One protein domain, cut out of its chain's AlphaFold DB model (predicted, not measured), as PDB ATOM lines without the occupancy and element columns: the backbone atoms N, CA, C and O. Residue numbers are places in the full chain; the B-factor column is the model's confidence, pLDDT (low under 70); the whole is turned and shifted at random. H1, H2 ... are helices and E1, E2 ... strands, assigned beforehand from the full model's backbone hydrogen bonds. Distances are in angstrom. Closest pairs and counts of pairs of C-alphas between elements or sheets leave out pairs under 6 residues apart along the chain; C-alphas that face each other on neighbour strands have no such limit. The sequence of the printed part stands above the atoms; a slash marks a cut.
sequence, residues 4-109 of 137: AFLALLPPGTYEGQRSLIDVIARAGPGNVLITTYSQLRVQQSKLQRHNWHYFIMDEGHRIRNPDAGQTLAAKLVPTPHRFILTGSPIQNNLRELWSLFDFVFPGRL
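What this domain is: This is residues 4 to 109 of the 137 residues of the protein "Predicted protein" of Monosiga brevicollis (UniProt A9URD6). Short helices and loops make an elongated body, with the small two-stranded ribbon E1 and E2 near its middle, H5 beside H2, which crosses it, and H1 and H6 towards opposite ends. H6 meets E2 with its last residues, and the loop of residues 12 to 18 sticks out past H1. The printed part has 106 residues, under half in named elements, in the order H1 H2 H3 E1 H4 H5 E2 H6; the sheet E1, E2 is parallel and the class is mostly helix. It is compact, with a radius of gyration of the C-alphas of 14.1 A and spans of 45 by 27 by 22 A.

Where its parts are: Residues 4 to 19 hold no named element. H1, residues 20 to 26, begins at C-alpha 20 (259.551, 213.939, 209.753) and is 9.9 A long. H2 is residues 37 to 42, H3 44 to 47, E1 54 to 57, H4 60 to 63. H5, residues 69 to 75, is 9.9 A long; E2 is residues 81 to 84. H6, residues 94 to 104, is 15.3 A long and ends at C-alpha 104 (282.187, 225.074, 205.686).

How they stand to each other: The hub H5 touches H2, about perpendicular at 88 degrees, closest at C-alphas 73 and 41, 5.6 A. H5 and H6 only just touch, with 3 pairs of C-alphas within 8 A, the closest 75 and 103, 5.6 A. H1 and H3 only just touch, with 3 such pairs, the closest 21 and 46, 7.1 A. E1, H4, H5, E2 form a strand-helix-strand unit, two parallel neighbour strands with helices between, its crossover right-handed; N 57 and O 83 are 2.8 A apart, within hydrogen-bond range. The closest C-alphas of E2 and H6, 82 and 104, are 5.1 A apart. H1 and H6 are apart. In H1, H2, H5 and H6 every O i to N i+4 pair is within hydrogen-bond range; H3 and H4 are too short for one.

The domain as a whole: The farthest C-alphas, 17 and 92, are 46.3 A apart. The printed part has no cut and no long link. Its mean pLDDT is 77.7, with residues 4 to 18, 28 to 30, 89 and 91 to 92 under 70.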
ATOM      1  N   ALA A   4     272.991 213.481 207.572       37.66
ATOM      2  CA  ALA A   4     272.024 214.391 206.950       37.66
ATOM      3  C   ALA A   4     272.497 214.696 205.527       37.66
ATOM      4  O   ALA A   4     273.612 215.172 205.311       37.66
ATOM      5  N   PHE A   5     271.639 214.405 204.557       41.28
ATOM      6  CA  PHE A   5     271.872 214.675 203.146       41.28
ATOM      7  C   PHE A   5     270.786 215.651 202.696       41.28
ATOM      8  O   PHE A   5     269.653 215.249 202.456       41.28
ATOM      9  N   LEU A   6     271.094 216.945 202.618       44.03
ATOM     10  CA  LEU A   6     270.141 217.945 202.137       44.03
ATOM     11  C   LEU A   6     270.092 217.867 200.599       44.03
ATOM     12  O   LEU A   6     270.931 218.456 199.925       44.03
ATOM     13  N   ALA A   7     269.146 217.122 200.025       35.81
ATOM     14  CA  ALA A   7     268.994 217.048 198.565       35.81
ATOM     15  C   ALA A   7     267.529 216.948 198.116       35.81
ATOM     16  O   ALA A   7     267.054 215.862 197.827       35.81
ATOM     17  N   LEU A   8     266.817 218.086 198.096       31.05
ATOM     18  CA  LEU A   8     265.577 218.360 197.338       31.05
ATOM     19  C   LEU A   8     264.464 217.279 197.352       31.05
ATOM     20  O   LEU A   8     264.406 216.415 196.484       31.05
ATOM     21  N   LEU A   9     263.476 217.421 198.246       30.67
ATOM     22  CA  LEU A   9     262.130 216.866 198.018       30.67
ATOM     23  C   LEU A   9     261.211 217.956 197.430       30.67
ATOM     24  O   LEU A   9     261.339 219.123 197.820       30.67
ATOM     25  N   PRO A  10     260.271 217.607 196.528       24.77
ATOM     26  CA  PRO A  10     259.232 218.527 196.079       24.77
ATOM     27  C   PRO A  10     258.334 218.963 197.253       24.77
ATOM     28  O   PRO A  10     258.348 218.326 198.311       24.77
ATOM     29  N   PRO A  11     257.562 220.057 197.104       33.91
ATOM     30  CA  PRO A  11     256.766 220.635 198.181       33.91
ATOM     31  C   PRO A  11     255.614 219.696 198.569       33.91
ATOM     32  O   PRO A  11     254.510 219.796 198.051       33.91
ATOM     33  N   GLY A  12     255.885 218.765 199.480       36.06
ATOM     34  CA  GLY A  12     254.888 217.953 200.164       36.06
ATOM     35  C   GLY A  12     254.697 218.475 201.581       36.06
ATOM     36  O   GLY A  12     255.572 218.321 202.435       36.06
ATOM     37  N   THR A  13     253.570 219.133 201.831       37.16
ATOM     38  CA  THR A  13     253.129 219.550 203.163       37.16
ATOM     39  C   THR A  13     252.741 218.298 203.947       37.16
ATOM     40  O   THR A  13     251.640 217.779 203.802       37.16
ATOM     41  N   TYR A  14     253.646 217.772 204.771       47.47
ATOM     42  CA  TYR A  14     253.283 216.737 205.740       47.47
ATOM     43  C   TYR A  14     252.600 217.403 206.941       47.47
ATOM     44  O   TYR A  14     253.217 217.670 207.974       47.47
ATOM     45  N   GLU A  15     251.314 217.716 206.775       38.62
ATOM     46  CA  GLU A  15     250.386 217.974 207.875       38.62
ATOM     47  C   GLU A  15     250.020 216.638 208.526       38.62
ATOM     48  O   GLU A  15     249.137 215.917 208.076       38.62
ATOM     49  N   GLY A  16     250.734 216.264 209.584       39.22
ATOM     50  CA  GLY A  16     250.417 215.044 210.319       39.22
ATOM     51  C   GLY A  16     251.250 214.890 211.577       39.22
ATOM     52  O   GLY A  16     252.251 214.194 211.542       39.22
ATOM     53  N   GLN A  17     250.837 215.569 212.656       45.31
ATOM     54  CA  GLN A  17     251.113 215.386 214.103       45.31
ATOM     55  C   GLN A  17     252.532 215.054 214.641       45.31
ATOM     56  O   GLN A  17     252.757 215.200 215.842       45.31
ATOM     57  N   ARG A  18     253.520 214.680 213.822       56.38
ATOM     58  CA  ARG A  18     254.931 214.454 214.171       56.38
ATOM     59  C   ARG A  18     255.797 214.925 213.009       56.38
ATOM     60  O   ARG A  18     255.557 214.559 211.864       56.38
ATOM     61  N   SER A  19     256.795 215.762 213.285       70.12
ATOM     62  CA  SER A  19     257.670 216.235 212.213       70.12
ATOM     63  C   SER A  19     258.528 215.078 211.690       70.12
ATOM     64  O   SER A  19     259.066 214.309 212.487       70.12
ATOM     65  N   LEU A  20     258.675 214.952 210.365       74.12
ATOM     66  CA  LEU A  20     259.551 213.939 209.753       74.12
ATOM     67  C   LEU A  20     260.983 214.017 210.298       74.12
ATOM     68  O   LEU A  20     261.639 212.991 210.449       74.12
ATOM     69  N   ILE A  21     261.426 215.223 210.669       77.38
ATOM     70  CA  ILE A  21     262.701 215.466 211.347       77.38
ATOM     71  C   ILE A  21     262.802 214.640 212.635       77.38
ATOM     72  O   ILE A  21     263.792 213.945 212.835       77.38
ATOM     73  N   ASP A  22     261.781 214.684 213.495       79.88
ATOM     74  CA  ASP A  22     261.800 213.974 214.779       79.88
ATOM     75  C   ASP A  22     261.732 212.455 214.598       79.88
ATOM     76  O   ASP A  22     262.324 211.715 215.383       79.88
ATOM     77  N   VAL A  23     261.021 211.984 213.571       78.38
ATOM     78  CA  VAL A  23     260.940 210.554 213.245       78.38
ATOM     79  C   VAL A  23     262.301 210.048 212.769       78.38
ATOM     80  O   VAL A  23     262.813 209.079 213.323       78.38
ATOM     81  N   ILE A  24     262.919 210.737 211.807       77.50
ATOM     82  CA  ILE A  24     264.229 210.374 211.246       77.50
ATOM     83  C   ILE A  24     265.329 210.450 212.307       77.50
ATOM     84  O   ILE A  24     266.154 209.543 212.401       77.50
ATOM     85  N   ALA A  25     265.317 211.489 213.144       73.62
ATOM     86  CA  ALA A  25     266.287 211.636 214.225       73.62
ATOM     87  C   ALA A  25     266.202 210.489 215.250       73.62
ATOM     88  O   ALA A  25     267.222 210.075 215.798       73.62
ATOM     89  N   ARG A  26     265.000 209.941 215.491       73.19
ATOM     90  CA  ARG A  26     264.764 208.841 216.446       73.19
ATOM     91  C   ARG A  26     264.891 207.443 215.841       73.19
ATOM     92  O   ARG A  26     265.071 206.493 216.595       73.19
ATOM     93  N   ALA A  27     264.820 207.303 214.517       70.12
ATOM     94  CA  ALA A  27     264.850 206.019 213.811       70.12
ATOM     95  C   ALA A  27     266.232 205.325 213.805       70.12
ATOM     96  O   ALA A  27     266.378 204.254 213.222       70.12
ATOM     97  N   GLY A  28     267.247 205.907 214.451       62.12
ATOM     98  CA  GLY A  28     268.584 205.323 214.570       62.12
ATOM     99  C   GLY A  28     269.570 205.775 213.479       62.12
ATOM    100  O   GLY A  28     269.323 206.753 212.766       62.12
ATOM    101  N   PRO A  29     270.746 205.130 213.381       65.88
ATOM    102  CA  PRO A  29     271.784 205.479 212.411       65.88
ATOM    103  C   PRO A  29     271.415 205.066 210.975       65.88
ATOM    104  O   PRO A  29     270.593 204.183 210.772       65.88
ATOM    105  N   GLY A  30     272.052 205.688 209.977       67.69
ATOM    106  CA  GLY A  30     271.858 205.365 208.554       67.69
ATOM    107  C   GLY A  30     270.678 206.067 207.875       67.69
ATOM    108  O   GLY A  30     270.507 205.933 206.668       67.69
ATOM    109  N   ASN A  31     269.895 206.851 208.617       76.12
ATOM    110  CA  ASN A  31     268.808 207.637 208.045       76.12
ATOM    111  C   ASN A  31     269.312 208.948 207.440       76.12
ATOM    112  O   ASN A  31     270.250 209.558 207.958       76.12
ATOM    113  N   VAL A  32     268.622 209.386 206.387       79.94
ATOM    114  CA  VAL A  32     268.929 210.587 205.616       79.94
ATOM    115  C   VAL A  32     267.711 211.505 205.583       79.94
ATOM    116  O   VAL A  32     266.621 211.084 205.202       79.94
ATOM    117  N   LEU A  33     267.902 212.772 205.967       81.94
ATOM    118  CA  LEU A  33     266.890 213.819 205.818       81.94
ATOM    119  C   LEU A  33     267.225 214.720 204.638       81.94
ATOM    120  O   LEU A  33     268.149 215.527 204.715       81.94
ATOM    121  N   ILE A  34     266.372 214.647 203.627       81.81
ATOM    122  CA  ILE A  34     266.353 215.540 202.481       81.81
ATOM    123  C   ILE A  34     265.353 216.674 202.729       81.81
ATOM    124  O   ILE A  34     264.205 216.433 203.099       81.81
ATOM    125  N   THR A  35     265.761 217.920 202.483       80.25
ATOM    126  CA  THR A  35     264.866 219.076 202.583       80.25
ATOM    127  C   THR A  35     265.252 220.179 201.599       80.25
ATOM    128  O   THR A  35     266.287 220.110 200.935       80.25
ATOM    129  N   THR A  36     264.392 221.184 201.469       83.00
ATOM    130  CA  THR A  36     264.620 222.356 200.619       83.00
ATOM    131  C   THR A  36     265.114 223.538 201.443       83.00
ATOM    132  O   THR A  36     264.873 223.632 202.646       83.00
ATOM    133  N   TYR A  37     265.739 224.500 200.774       82.88
ATOM    134  CA  TYR A  37     266.154 225.775 201.356       82.88
ATOM    135  C   TYR A  37     265.029 226.528 202.089       82.88
ATOM    136  O   TYR A  37     265.234 227.084 203.169       82.88
ATOM    137  N   SER A  38     263.814 226.516 201.534       82.06
ATOM    138  CA  SER A  38     262.647 227.144 202.165       82.06
ATOM    139  C   SER A  38     262.264 226.437 203.465       82.06
ATOM    140  O   SER A  38     262.008 227.089 204.478       82.06
ATOM    141  N   GLN A  39     262.269 225.101 203.459       82.94
ATOM    142  CA  GLN A  39     261.949 224.294 204.637       82.94
ATOM    143  C   GLN A  39     263.050 224.351 205.698       82.94
ATOM    144  O   GLN A  39     262.733 224.343 206.884       82.94
ATOM    145  N   LEU A  40     264.317 224.494 205.301       84.50
ATOM    146  CA  LEU A  40     265.432 224.727 206.219       84.50
ATOM    147  C   LEU A  40     265.164 225.941 207.117       84.50
ATOM    148  O   LEU A  40     265.304 225.852 208.333       84.50
ATOM    149  N   ARG A  41     264.732 227.059 206.521       83.81
ATOM    150  CA  ARG A  41     264.418 228.288 207.261       83.81
ATOM    151  C   ARG A  41     263.204 228.111 208.173       83.81
ATOM    152  O   ARG A  41     263.238 228.540 209.318       83.81
ATOM    153  N   VAL A  42     262.137 227.479 207.682       86.56
ATOM    154  CA  VAL A  42     260.897 227.278 208.458       86.56
ATOM    155  C   VAL A  42     261.106 226.306 209.622       86.56
ATOM    156  O   VAL A  42     260.565 226.503 210.707       86.56
ATOM    157  N   GLN A  43     261.892 225.250 209.415       85.00
ATOM    158  CA  GLN A  43     262.084 224.160 210.377       85.00
ATOM    159  C   GLN A  43     263.419 224.250 211.127       85.00
ATOM    160  O   GLN A  43     263.800 223.306 211.822       85.00
ATOM    161  N   GLN A  44     264.104 225.390 211.035       85.94
ATOM    162  CA  GLN A  44     265.408 225.648 211.639       85.94
ATOM    163  C   GLN A  44     265.460 225.228 213.116       85.94
ATOM    164  O   GLN A  44     266.347 224.477 213.517       85.94
ATOM    165  N   SER A  45     264.473 225.634 213.921       87.75
ATOM    166  CA  SER A  45     264.433 225.313 215.352       87.75
ATOM    167  C   SER A  45     264.322 223.811 215.634       87.75
ATOM    168  O   SER A  45     264.732 223.367 216.700       87.75
ATOM    169  N   LYS A  46     263.757 223.016 214.716       85.62
ATOM    170  CA  LYS A  46     263.688 221.551 214.848       85.62
ATOM    171  C   LYS A  46     265.011 220.910 214.450       85.62
ATOM    172  O   LYS A  46     265.478 220.020 215.147       85.62
ATOM    173  N   LEU A  47     265.627 221.397 213.373       84.50
ATOM    174  CA  LEU A  47     266.938 220.929 212.920       84.50
ATOM    175  C   LEU A  47     268.020 221.159 213.980       84.50
ATOM    176  O   LEU A  47     268.854 220.286 214.175       84.50
ATOM    177  N   GLN A  48     267.968 222.284 214.697       88.50
ATOM    178  CA  GLN A  48     268.916 222.619 215.766       88.50
ATOM    179  C   GLN A  48     268.809 221.744 217.018       88.50
ATOM    180  O   GLN A  48     269.761 221.662 217.784       88.50
ATOM    181  N   ARG A  49     267.659 221.099 217.254       87.44
ATOM    182  CA  ARG A  49     267.457 220.239 218.435       87.44
ATOM    183  C   ARG A  49     268.172 218.897 218.327       87.44
ATOM    184  O   ARG A  49     268.296 218.204 219.332       87.44
ATOM    185  N   HIS A  50     268.595 218.523 217.123       83.44
ATOM    186  CA  HIS A  50     269.177 217.222 216.827       83.44
ATOM    187  C   HIS A  50     270.614 217.388 216.335       83.44
ATOM    188  O   HIS A  50     270.923 218.326 215.605       83.44
ATOM    189  N   ASN A  51     271.486 216.455 216.717       80.75
ATOM    190  CA  ASN A  51     272.880 216.443 216.281       80.75
ATOM    191  C   ASN A  51     273.010 215.679 214.962       80.75
ATOM    192  O   ASN A  51     272.875 214.454 214.921       80.75
ATOM    193  N   TRP A  52     273.316 216.398 213.891       84.31
ATOM    194  CA  TRP A  52     273.602 215.821 212.579       84.31
ATOM    195  C   TRP A  52     275.099 215.521 212.472       84.31
ATOM    196  O   TRP A  52     275.895 216.241 213.068       84.31
ATOM    197  N   HIS A  53     275.527 214.470 211.758       84.44
ATOM    198  CA  HIS A  53     276.971 214.294 211.504       84.44
ATOM    199  C   HIS A  53     277.426 214.957 210.214       84.44
ATOM    200  O   HIS A  53     278.563 215.403 210.131       84.44
ATOM    201  N   TYR A  54     276.548 215.002 209.217       86.69
ATOM    202  CA  TYR A  54     276.827 215.584 207.914       86.69
ATOM    203  C   TYR A  54     275.779 216.633 207.601       86.69
ATOM    204  O   TYR A  54     274.603 216.424 207.881       86.69
ATOM    205  N   PHE A  55     276.210 217.748 207.022       90.00
ATOM    206  CA  PHE A  55     275.329 218.764 206.475       90.00
ATOM    207  C   PHE A  55     275.885 219.218 205.131       90.00
ATOM    208  O   PHE A  55     276.918 219.881 205.053       90.00
ATOM    209  N   ILE A  56     275.231 218.779 204.064       90.38
ATOM    210  CA  ILE A  56     275.662 219.002 202.684       90.38
ATOM    211  C   ILE A  56     274.718 220.030 202.081       90.38
ATOM    212  O   ILE A  56     273.517 219.891 202.250       90.38
ATOM    213  N   MET A  57     275.230 221.046 201.394       88.31
ATOM    214  CA  MET A  57     274.423 222.034 200.684       88.31
ATOM    215  C   MET A  57     274.698 221.956 199.195       88.31
ATOM    216  O   MET A  57     275.812 222.236 198.760       88.31
ATOM    217  N   ASP A  58     273.678 221.598 198.425       88.12
ATOM    218  CA  ASP A  58     273.738 221.661 196.969       88.12
ATOM    219  C   ASP A  58     273.438 223.074 196.460       88.12
ATOM    220  O   ASP A  58     272.681 223.813 197.087       88.12
ATOM    221  N   GLU A  59     274.015 223.456 195.327       84.62
ATOM    222  CA  GLU A  59     273.929 224.799 194.755       84.62
ATOM    223  C   GLU A  59     274.390 225.914 195.710       84.62
ATOM    224  O   GLU A  59     273.662 226.864 196.008       84.62
ATOM    225  N   GLY A  60     275.643 225.829 196.168       82.56
ATOM    226  CA  GLY A  60     276.260 226.754 197.132       82.56
ATOM    227  C   GLY A  60     276.101 228.247 196.835       82.56
ATOM    228  O   GLY A  60     276.053 229.061 197.758       82.56
ATOM    229  N   HIS A  61     275.905 228.628 195.570       83.94
ATOM    230  CA  HIS A  61     275.592 230.004 195.181       83.94
ATOM    231  C   HIS A  61     274.333 230.566 195.887       83.94
ATOM    232  O   HIS A  61     274.180 231.782 195.996       83.94
ATOM    233  N   ARG A  62     273.442 229.715 196.420       84.88
ATOM    234  CA  ARG A  62     272.262 230.113 197.211       84.88
ATOM    235  C   ARG A  62     272.602 230.750 198.563       84.88
ATOM    236  O   ARG A  62     271.820 231.573 199.035       84.88
ATOM    237  N   ILE A  63     273.754 230.428 199.161       86.88
ATOM    238  CA  ILE A  63     274.209 230.967 200.463       86.88
ATOM    239  C   ILE A  63     275.365 231.967 200.355       86.88
ATOM    240  O   ILE A  63     276.016 232.305 201.345       86.88
ATOM    241  N   ARG A  64     275.609 232.491 199.154       87.19
ATOM    242  CA  ARG A  64     276.644 233.505 198.915       87.19
ATOM    243  C   ARG A  64     276.413 234.806 199.687       87.19
ATOM    244  O   ARG A  64     277.364 235.497 200.023       87.19
ATOM    245  N   ASN A  65     275.155 235.140 199.981       88.38
ATOM    246  CA  ASN A  65     274.828 236.310 200.789       88.38
ATOM    247  C   ASN A  65     274.879 235.933 202.284       88.38
ATOM    248  O   ASN A  65     274.023 235.150 202.716       88.38
ATOM    249  N   PRO A  66     275.821 236.483 203.072       88.81
ATOM    250  CA  PRO A  66     275.940 236.173 204.495       88.81
ATOM    251  C   PRO A  66     274.727 236.635 205.312       88.81
ATOM    252  O   PRO A  66     274.379 235.988 206.298       88.81
ATOM    253  N   ASP A  67     274.042 237.688 204.861       89.69
ATOM    254  CA  ASP A  67     272.908 238.307 205.557       89.69
ATOM    255  C   ASP A  67     271.570 237.618 205.230       89.69
ATOM    256  O   ASP A  67     270.527 237.914 205.817       89.69
ATOM    257  N   ALA A  68     271.563 236.688 204.268       89.75
ATOM    258  CA  ALA A  68     270.341 236.003 203.875       89.75
ATOM    259  C   ALA A  68     269.857 235.062 204.986       89.75
ATOM    260  O   ALA A  68     270.602 234.229 205.501       89.75
ATOM    261  N   GLY A  69     268.555 235.108 205.290       88.00
ATOM    262  CA  GLY A  69     267.963 234.269 206.338       88.00
ATOM    263  C   GLY A  69     268.150 232.761 206.119       88.00
ATOM    264  O   GLY A  69     268.186 232.007 207.084       88.00
ATOM    265  N   GLN A  70     268.307 232.313 204.870       87.12
ATOM    266  CA  GLN A  70     268.634 230.918 204.551       87.12
ATOM    267  C   GLN A  70     270.076 230.567 204.946       87.12
ATOM    268  O   GLN A  70     270.301 229.514 205.534       87.12
ATOM    269  N   THR A  71     271.031 231.464 204.682       89.94
ATOM    270  CA  THR A  71     272.441 231.320 205.070       89.94
ATOM    271  C   THR A  71     272.588 231.277 206.584       89.94
ATOM    272  O   THR A  71     273.224 230.372 207.118       89.94
ATOM    273  N   LEU A  72     271.942 232.209 207.289       91.00
ATOM    274  CA  LEU A  72     271.944 232.237 208.753       91.00
ATOM    275  C   LEU A  72     271.318 230.961 209.331       91.00
ATOM    276  O   LEU A  72     271.889 230.346 210.232       91.00
ATOM    277  N   ALA A  73     270.188 230.509 208.776       90.06
ATOM    278  CA  ALA A  73     269.554 229.264 209.200       90.06
ATOM    279  C   ALA A  73     270.458 228.042 208.989       90.06
ATOM    280  O   ALA A  73     270.559 227.207 209.888       90.06
ATOM    281  N   ALA A  74     271.148 227.965 207.847       89.88
ATOM    282  CA  ALA A  74     272.091 226.898 207.525       89.88
ATOM    283  C   ALA A  74     273.290 226.871 208.480       89.88
ATOM    284  O   ALA A  74     273.654 225.814 208.991       89.88
ATOM    285  N   LYS A  75     273.879 228.038 208.765       90.12
ATOM    286  CA  LYS A  75     275.046 228.160 209.651       90.12
ATOM    287  C   LYS A  75     274.748 227.731 211.086       90.12
ATOM    288  O   LYS A  75     275.642 227.213 211.754       90.12
ATOM    289  N   LEU A  76     273.504 227.892 211.535       90.81
ATOM    290  CA  LEU A  76     273.074 227.546 212.889       90.81
ATOM    291  C   LEU A  76     272.782 226.049 213.100       90.81
ATOM    292  O   LEU A  76     272.541 225.649 214.235       90.81
ATOM    293  N   VAL A  77     272.786 225.212 212.056       89.38
ATOM    294  CA  VAL A  77     272.584 223.760 212.215       89.38
ATOM    295  C   VAL A  77     273.841 223.117 212.830       89.38
ATOM    296  O   VAL A  77     274.928 223.230 212.250       89.38
ATOM    297  N   PRO A  78     273.735 222.423 213.980       87.44
ATOM    298  CA  PRO A  78     274.881 221.788 214.619       87.44
ATOM    299  C   PRO A  78     275.295 220.530 213.846       87.44
ATOM    300  O   PRO A  78     274.515 219.590 213.685       87.44
ATOM    301  N   THR A  79     276.534 220.523 213.353       88.62
ATOM    302  CA  THR A  79     277.127 219.385 212.636       88.62
ATOM    303  C   THR A  79     278.657 219.496 212.605       88.62
ATOM    304  O   THR A  79     279.169 220.602 212.401       88.62
ATOM    305  N   PRO A  80     279.401 218.389 212.791       88.38
ATOM    306  CA  PRO A  80     280.859 218.370 212.702       88.38
ATOM    307  C   PRO A  80     281.372 218.399 211.256       88.38
ATOM    308  O   PRO A  80     282.469 218.895 211.019       88.38
ATOM    309  N   HIS A  81     280.604 217.887 210.287       88.88
ATOM    310  CA  HIS A  81     281.011 217.855 208.882       88.88
ATOM    311  C   HIS A  81     280.049 218.671 208.025       88.88
ATOM    312  O   HIS A  81     278.830 218.456 208.047       88.88
ATOM    313  N   ARG A  82     280.609 219.613 207.262       90.19
ATOM    314  CA  ARG A  82     279.880 220.532 206.389       90.19
ATOM    315  C   ARG A  82     280.467 220.491 204.989       90.19
ATOM    316  O   ARG A  82     281.679 220.586 204.828       90.19
ATOM    317  N   PHE A  83     279.604 220.372 203.990       90.50
ATOM    318  CA  PHE A  83     279.998 220.369 202.585       90.50
ATOM    319  C   PHE A  83     279.128 221.332 201.792       90.50
ATOM    320  O   PHE A  83     277.928 221.434 202.032       90.50
ATOM    321  N   ILE A  84     279.736 222.005 200.823       89.12
ATOM    322  CA  ILE A  84     279.035 222.779 199.803       89.12
ATOM    323  C   ILE A  84     279.375 222.158 198.455       89.12
ATOM    324  O   ILE A  84     280.546 221.934 198.154       89.12
ATOM    325  N   LEU A  85     278.355 221.922 197.641       89.00
ATOM    326  CA  LEU A  85     278.479 221.544 196.243       89.00
ATOM    327  C   LEU A  85     278.053 222.744 195.400       89.00
ATOM    328  O   LEU A  85     277.011 223.354 195.640       89.00
ATOM    329  N   THR A  86     278.873 223.139 194.433       83.25
ATOM    330  CA  THR A  86     278.498 224.197 193.494       83.25
ATOM    331  C   THR A  86     279.175 223.987 192.150       83.25
ATOM    332  O   THR A  86     280.371 223.713 192.088       83.25
ATOM    333  N   GLY A  87     278.396 224.103 191.073       79.94
ATOM    334  CA  GLY A  87     278.914 224.133 189.702       79.94
ATOM    335  C   GLY A  87     279.204 225.547 189.192       79.94
ATOM    336  O   GLY A  87     279.728 225.704 188.094       79.94
ATOM    337  N   SER A  88     278.850 226.581 189.963       74.31
ATOM    338  CA  SER A  88     279.053 227.974 189.568       74.31
ATOM    339  C   SER A  88     280.403 228.478 190.078       74.31
ATOM    340  O   SER A  88     280.680 228.337 191.272       74.31
ATOM    341  N   PRO A  89     281.239 229.090 189.220       63.88
ATOM    342  CA  PRO A  89     282.474 229.702 189.680       63.88
ATOM    343  C   PRO A  89     282.146 230.824 190.669       63.88
ATOM    344  O   PRO A  89     281.203 231.594 190.465       63.88
ATOM    345  N   ILE A  90     282.928 230.912 191.744       71.50
ATOM    346  CA  ILE A  90     282.825 232.005 192.711       71.50
ATOM    347  C   ILE A  90     283.103 233.305 191.952       71.50
ATOM    348  O   ILE A  90     284.194 233.505 191.421       71.50
ATOM    349  N   GLN A  91     282.089 234.162 191.853       66.06
ATOM    350  CA  GLN A  91     282.230 235.496 191.276       66.06
ATOM    351  C   GLN A  91     283.199 236.281 192.175       66.06
ATOM    352  O   GLN A  91     283.188 236.053 193.381       66.06
ATOM    353  N   ASN A  92     284.040 237.163 191.619       69.50
ATOM    354  CA  ASN A  92     285.173 237.865 192.275       69.50
ATOM    355  C   ASN A  92     284.827 238.754 193.503       69.50
ATOM    356  O   ASN A  92     285.545 239.694 193.835       69.50
ATOM    357  N   ASN A  93     283.722 238.494 194.188       84.56
ATOM    358  CA  ASN A  93     283.292 239.112 195.419       84.56
ATOM    359  C   ASN A  93     283.800 238.311 196.630       84.56
ATOM    360  O   ASN A  93     283.259 237.264 196.991       84.56
ATOM    361  N   LEU A  94     284.817 238.841 197.310       88.31
ATOM    362  CA  LEU A  94     285.394 238.219 198.505       88.31
ATOM    363  C   LEU A  94     284.388 238.077 199.657       88.31
ATOM    364  O   LEU A  94     284.534 237.177 200.479       88.31
ATOM    365  N   ARG A  95     283.338 238.907 199.698       90.06
ATOM    366  CA  ARG A  95     282.250 238.784 200.680       90.06
ATOM    367  C   ARG A  95     281.441 237.503 200.469       90.06
ATOM    368  O   ARG A  95     281.041 236.854 201.433       90.06
ATOM    369  N   GLU A  96     281.235 237.113 199.212       89.38
ATOM    370  CA  GLU A  96     280.561 235.858 198.860       89.38
ATOM    371  C   GLU A  96     281.433 234.653 199.210       89.38
ATOM    372  O   GLU A  96     280.950 233.703 199.828       89.38
ATOM    373  N   LEU A  97     282.729 234.730 198.890       89.38
ATOM    374  CA  LEU A  97     283.714 233.719 199.274       89.38
ATOM    375  C   LEU A  97     283.731 233.512 200.794       89.38
ATOM    376  O   LEU A  97     283.659 232.374 201.254       89.38
ATOM    377  N   TRP A  98     283.765 234.603 201.566       91.75
ATOM    378  CA  TRP A  98     283.710 234.550 203.024       91.75
ATOM    379  C   TRP A  98     282.457 233.828 203.514       91.75
ATOM    380  O   TRP A  98     282.557 232.949 204.363       91.75
ATOM    381  N   SER A  99     281.284 234.127 202.943       91.31
ATOM    382  CA  SER A  99     280.032 233.481 203.351       91.31
ATOM    383  C   SER A  99     280.069 231.958 203.175       91.31
ATOM    384  O   SER A  99     279.628 231.225 204.064       91.31
ATOM    385  N   LEU A 100     280.623 231.484 202.052       90.19
ATOM    386  CA  LEU A 100     280.784 230.056 201.762       90.19
ATOM    387  C   LEU A 100     281.799 229.399 202.706       90.19
ATOM    388  O   LEU A 100     281.538 228.323 203.244       90.19
ATOM    389  N   PHE A 101     282.935 230.057 202.943       90.50
ATOM    390  CA  PHE A 101     283.966 229.561 203.854       90.50
ATOM    391  C   PHE A 101     283.485 229.503 205.298       90.50
ATOM    392  O   PHE A 101     283.705 228.497 205.962       90.50
ATOM    393  N   ASP A 102     282.782 230.528 205.767       92.06
ATOM    394  CA  ASP A 102     282.217 230.564 207.114       92.06
ATOM    395  C   ASP A 102     281.144 229.482 207.312       92.06
ATOM    396  O   ASP A 102     280.958 228.966 208.410       92.06
ATOM    397  N   PHE A 103     280.458 229.061 206.246       90.94
ATOM    398  CA  PHE A 103     279.601 227.885 206.332       90.94
ATOM    399  C   PHE A 103     280.410 226.595 206.523       90.94
ATOM    400  O   PHE A 103     280.096 225.840 207.441       90.94
ATOM    401  N   VAL A 104     281.411 226.333 205.674       90.81
ATOM    402  CA  VAL A 104     282.187 225.074 205.686       90.81
ATOM    403  C   VAL A 104     283.072 224.969 206.927       90.81
ATOM    404  O   VAL A 104     283.128 223.915 207.558       90.81
ATOM    405  N   PHE A 105     283.739 226.062 207.288       90.12
ATOM    406  CA  PHE A 105     284.649 226.151 208.421       90.12
ATOM    407  C   PHE A 105     284.409 227.459 209.200       90.12
ATOM    408  O   PHE A 105     285.151 228.435 209.031       90.12
ATOM    409  N   PRO A 106     283.383 227.476 210.075       88.31
ATOM    410  CA  PRO A 106     283.019 228.656 210.852       88.31
ATOM    411  C   PRO A 106     284.196 229.217 211.654       88.31
ATOM    412  O   PRO A 106     284.913 228.471 212.321       88.31
ATOM    413  N   GLY A 107     284.390 230.537 211.594       86.19
ATOM    414  CA  GLY A 107     285.413 231.251 212.369       86.19
ATOM    415  C   GLY A 107     286.849 231.178 211.831       86.19
ATOM    416  O   GLY A 107     287.743 231.786 212.416       86.19
ATOM    417  N   ARG A 108     287.110 230.490 210.708       89.25
ATOM    418  CA  ARG A 108     288.476 230.392 210.155       89.25
ATOM    419  C   ARG A 108     288.997 231.703 209.554       89.25
ATOM    420  O   ARG A 108     290.213 231.912 209.556       89.25
ATOM    421  N   LEU A 109     288.092 232.531 209.032       87.88
ATOM    422  CA  LEU A 109     288.364 233.818 208.375       87.88
ATOM    423  C   LEU A 109     287.959 235.023 209.240       87.88
ATOM    424  O   LEU A 109     287.700 236.091 208.691       87.88
TER     425      LEU A 109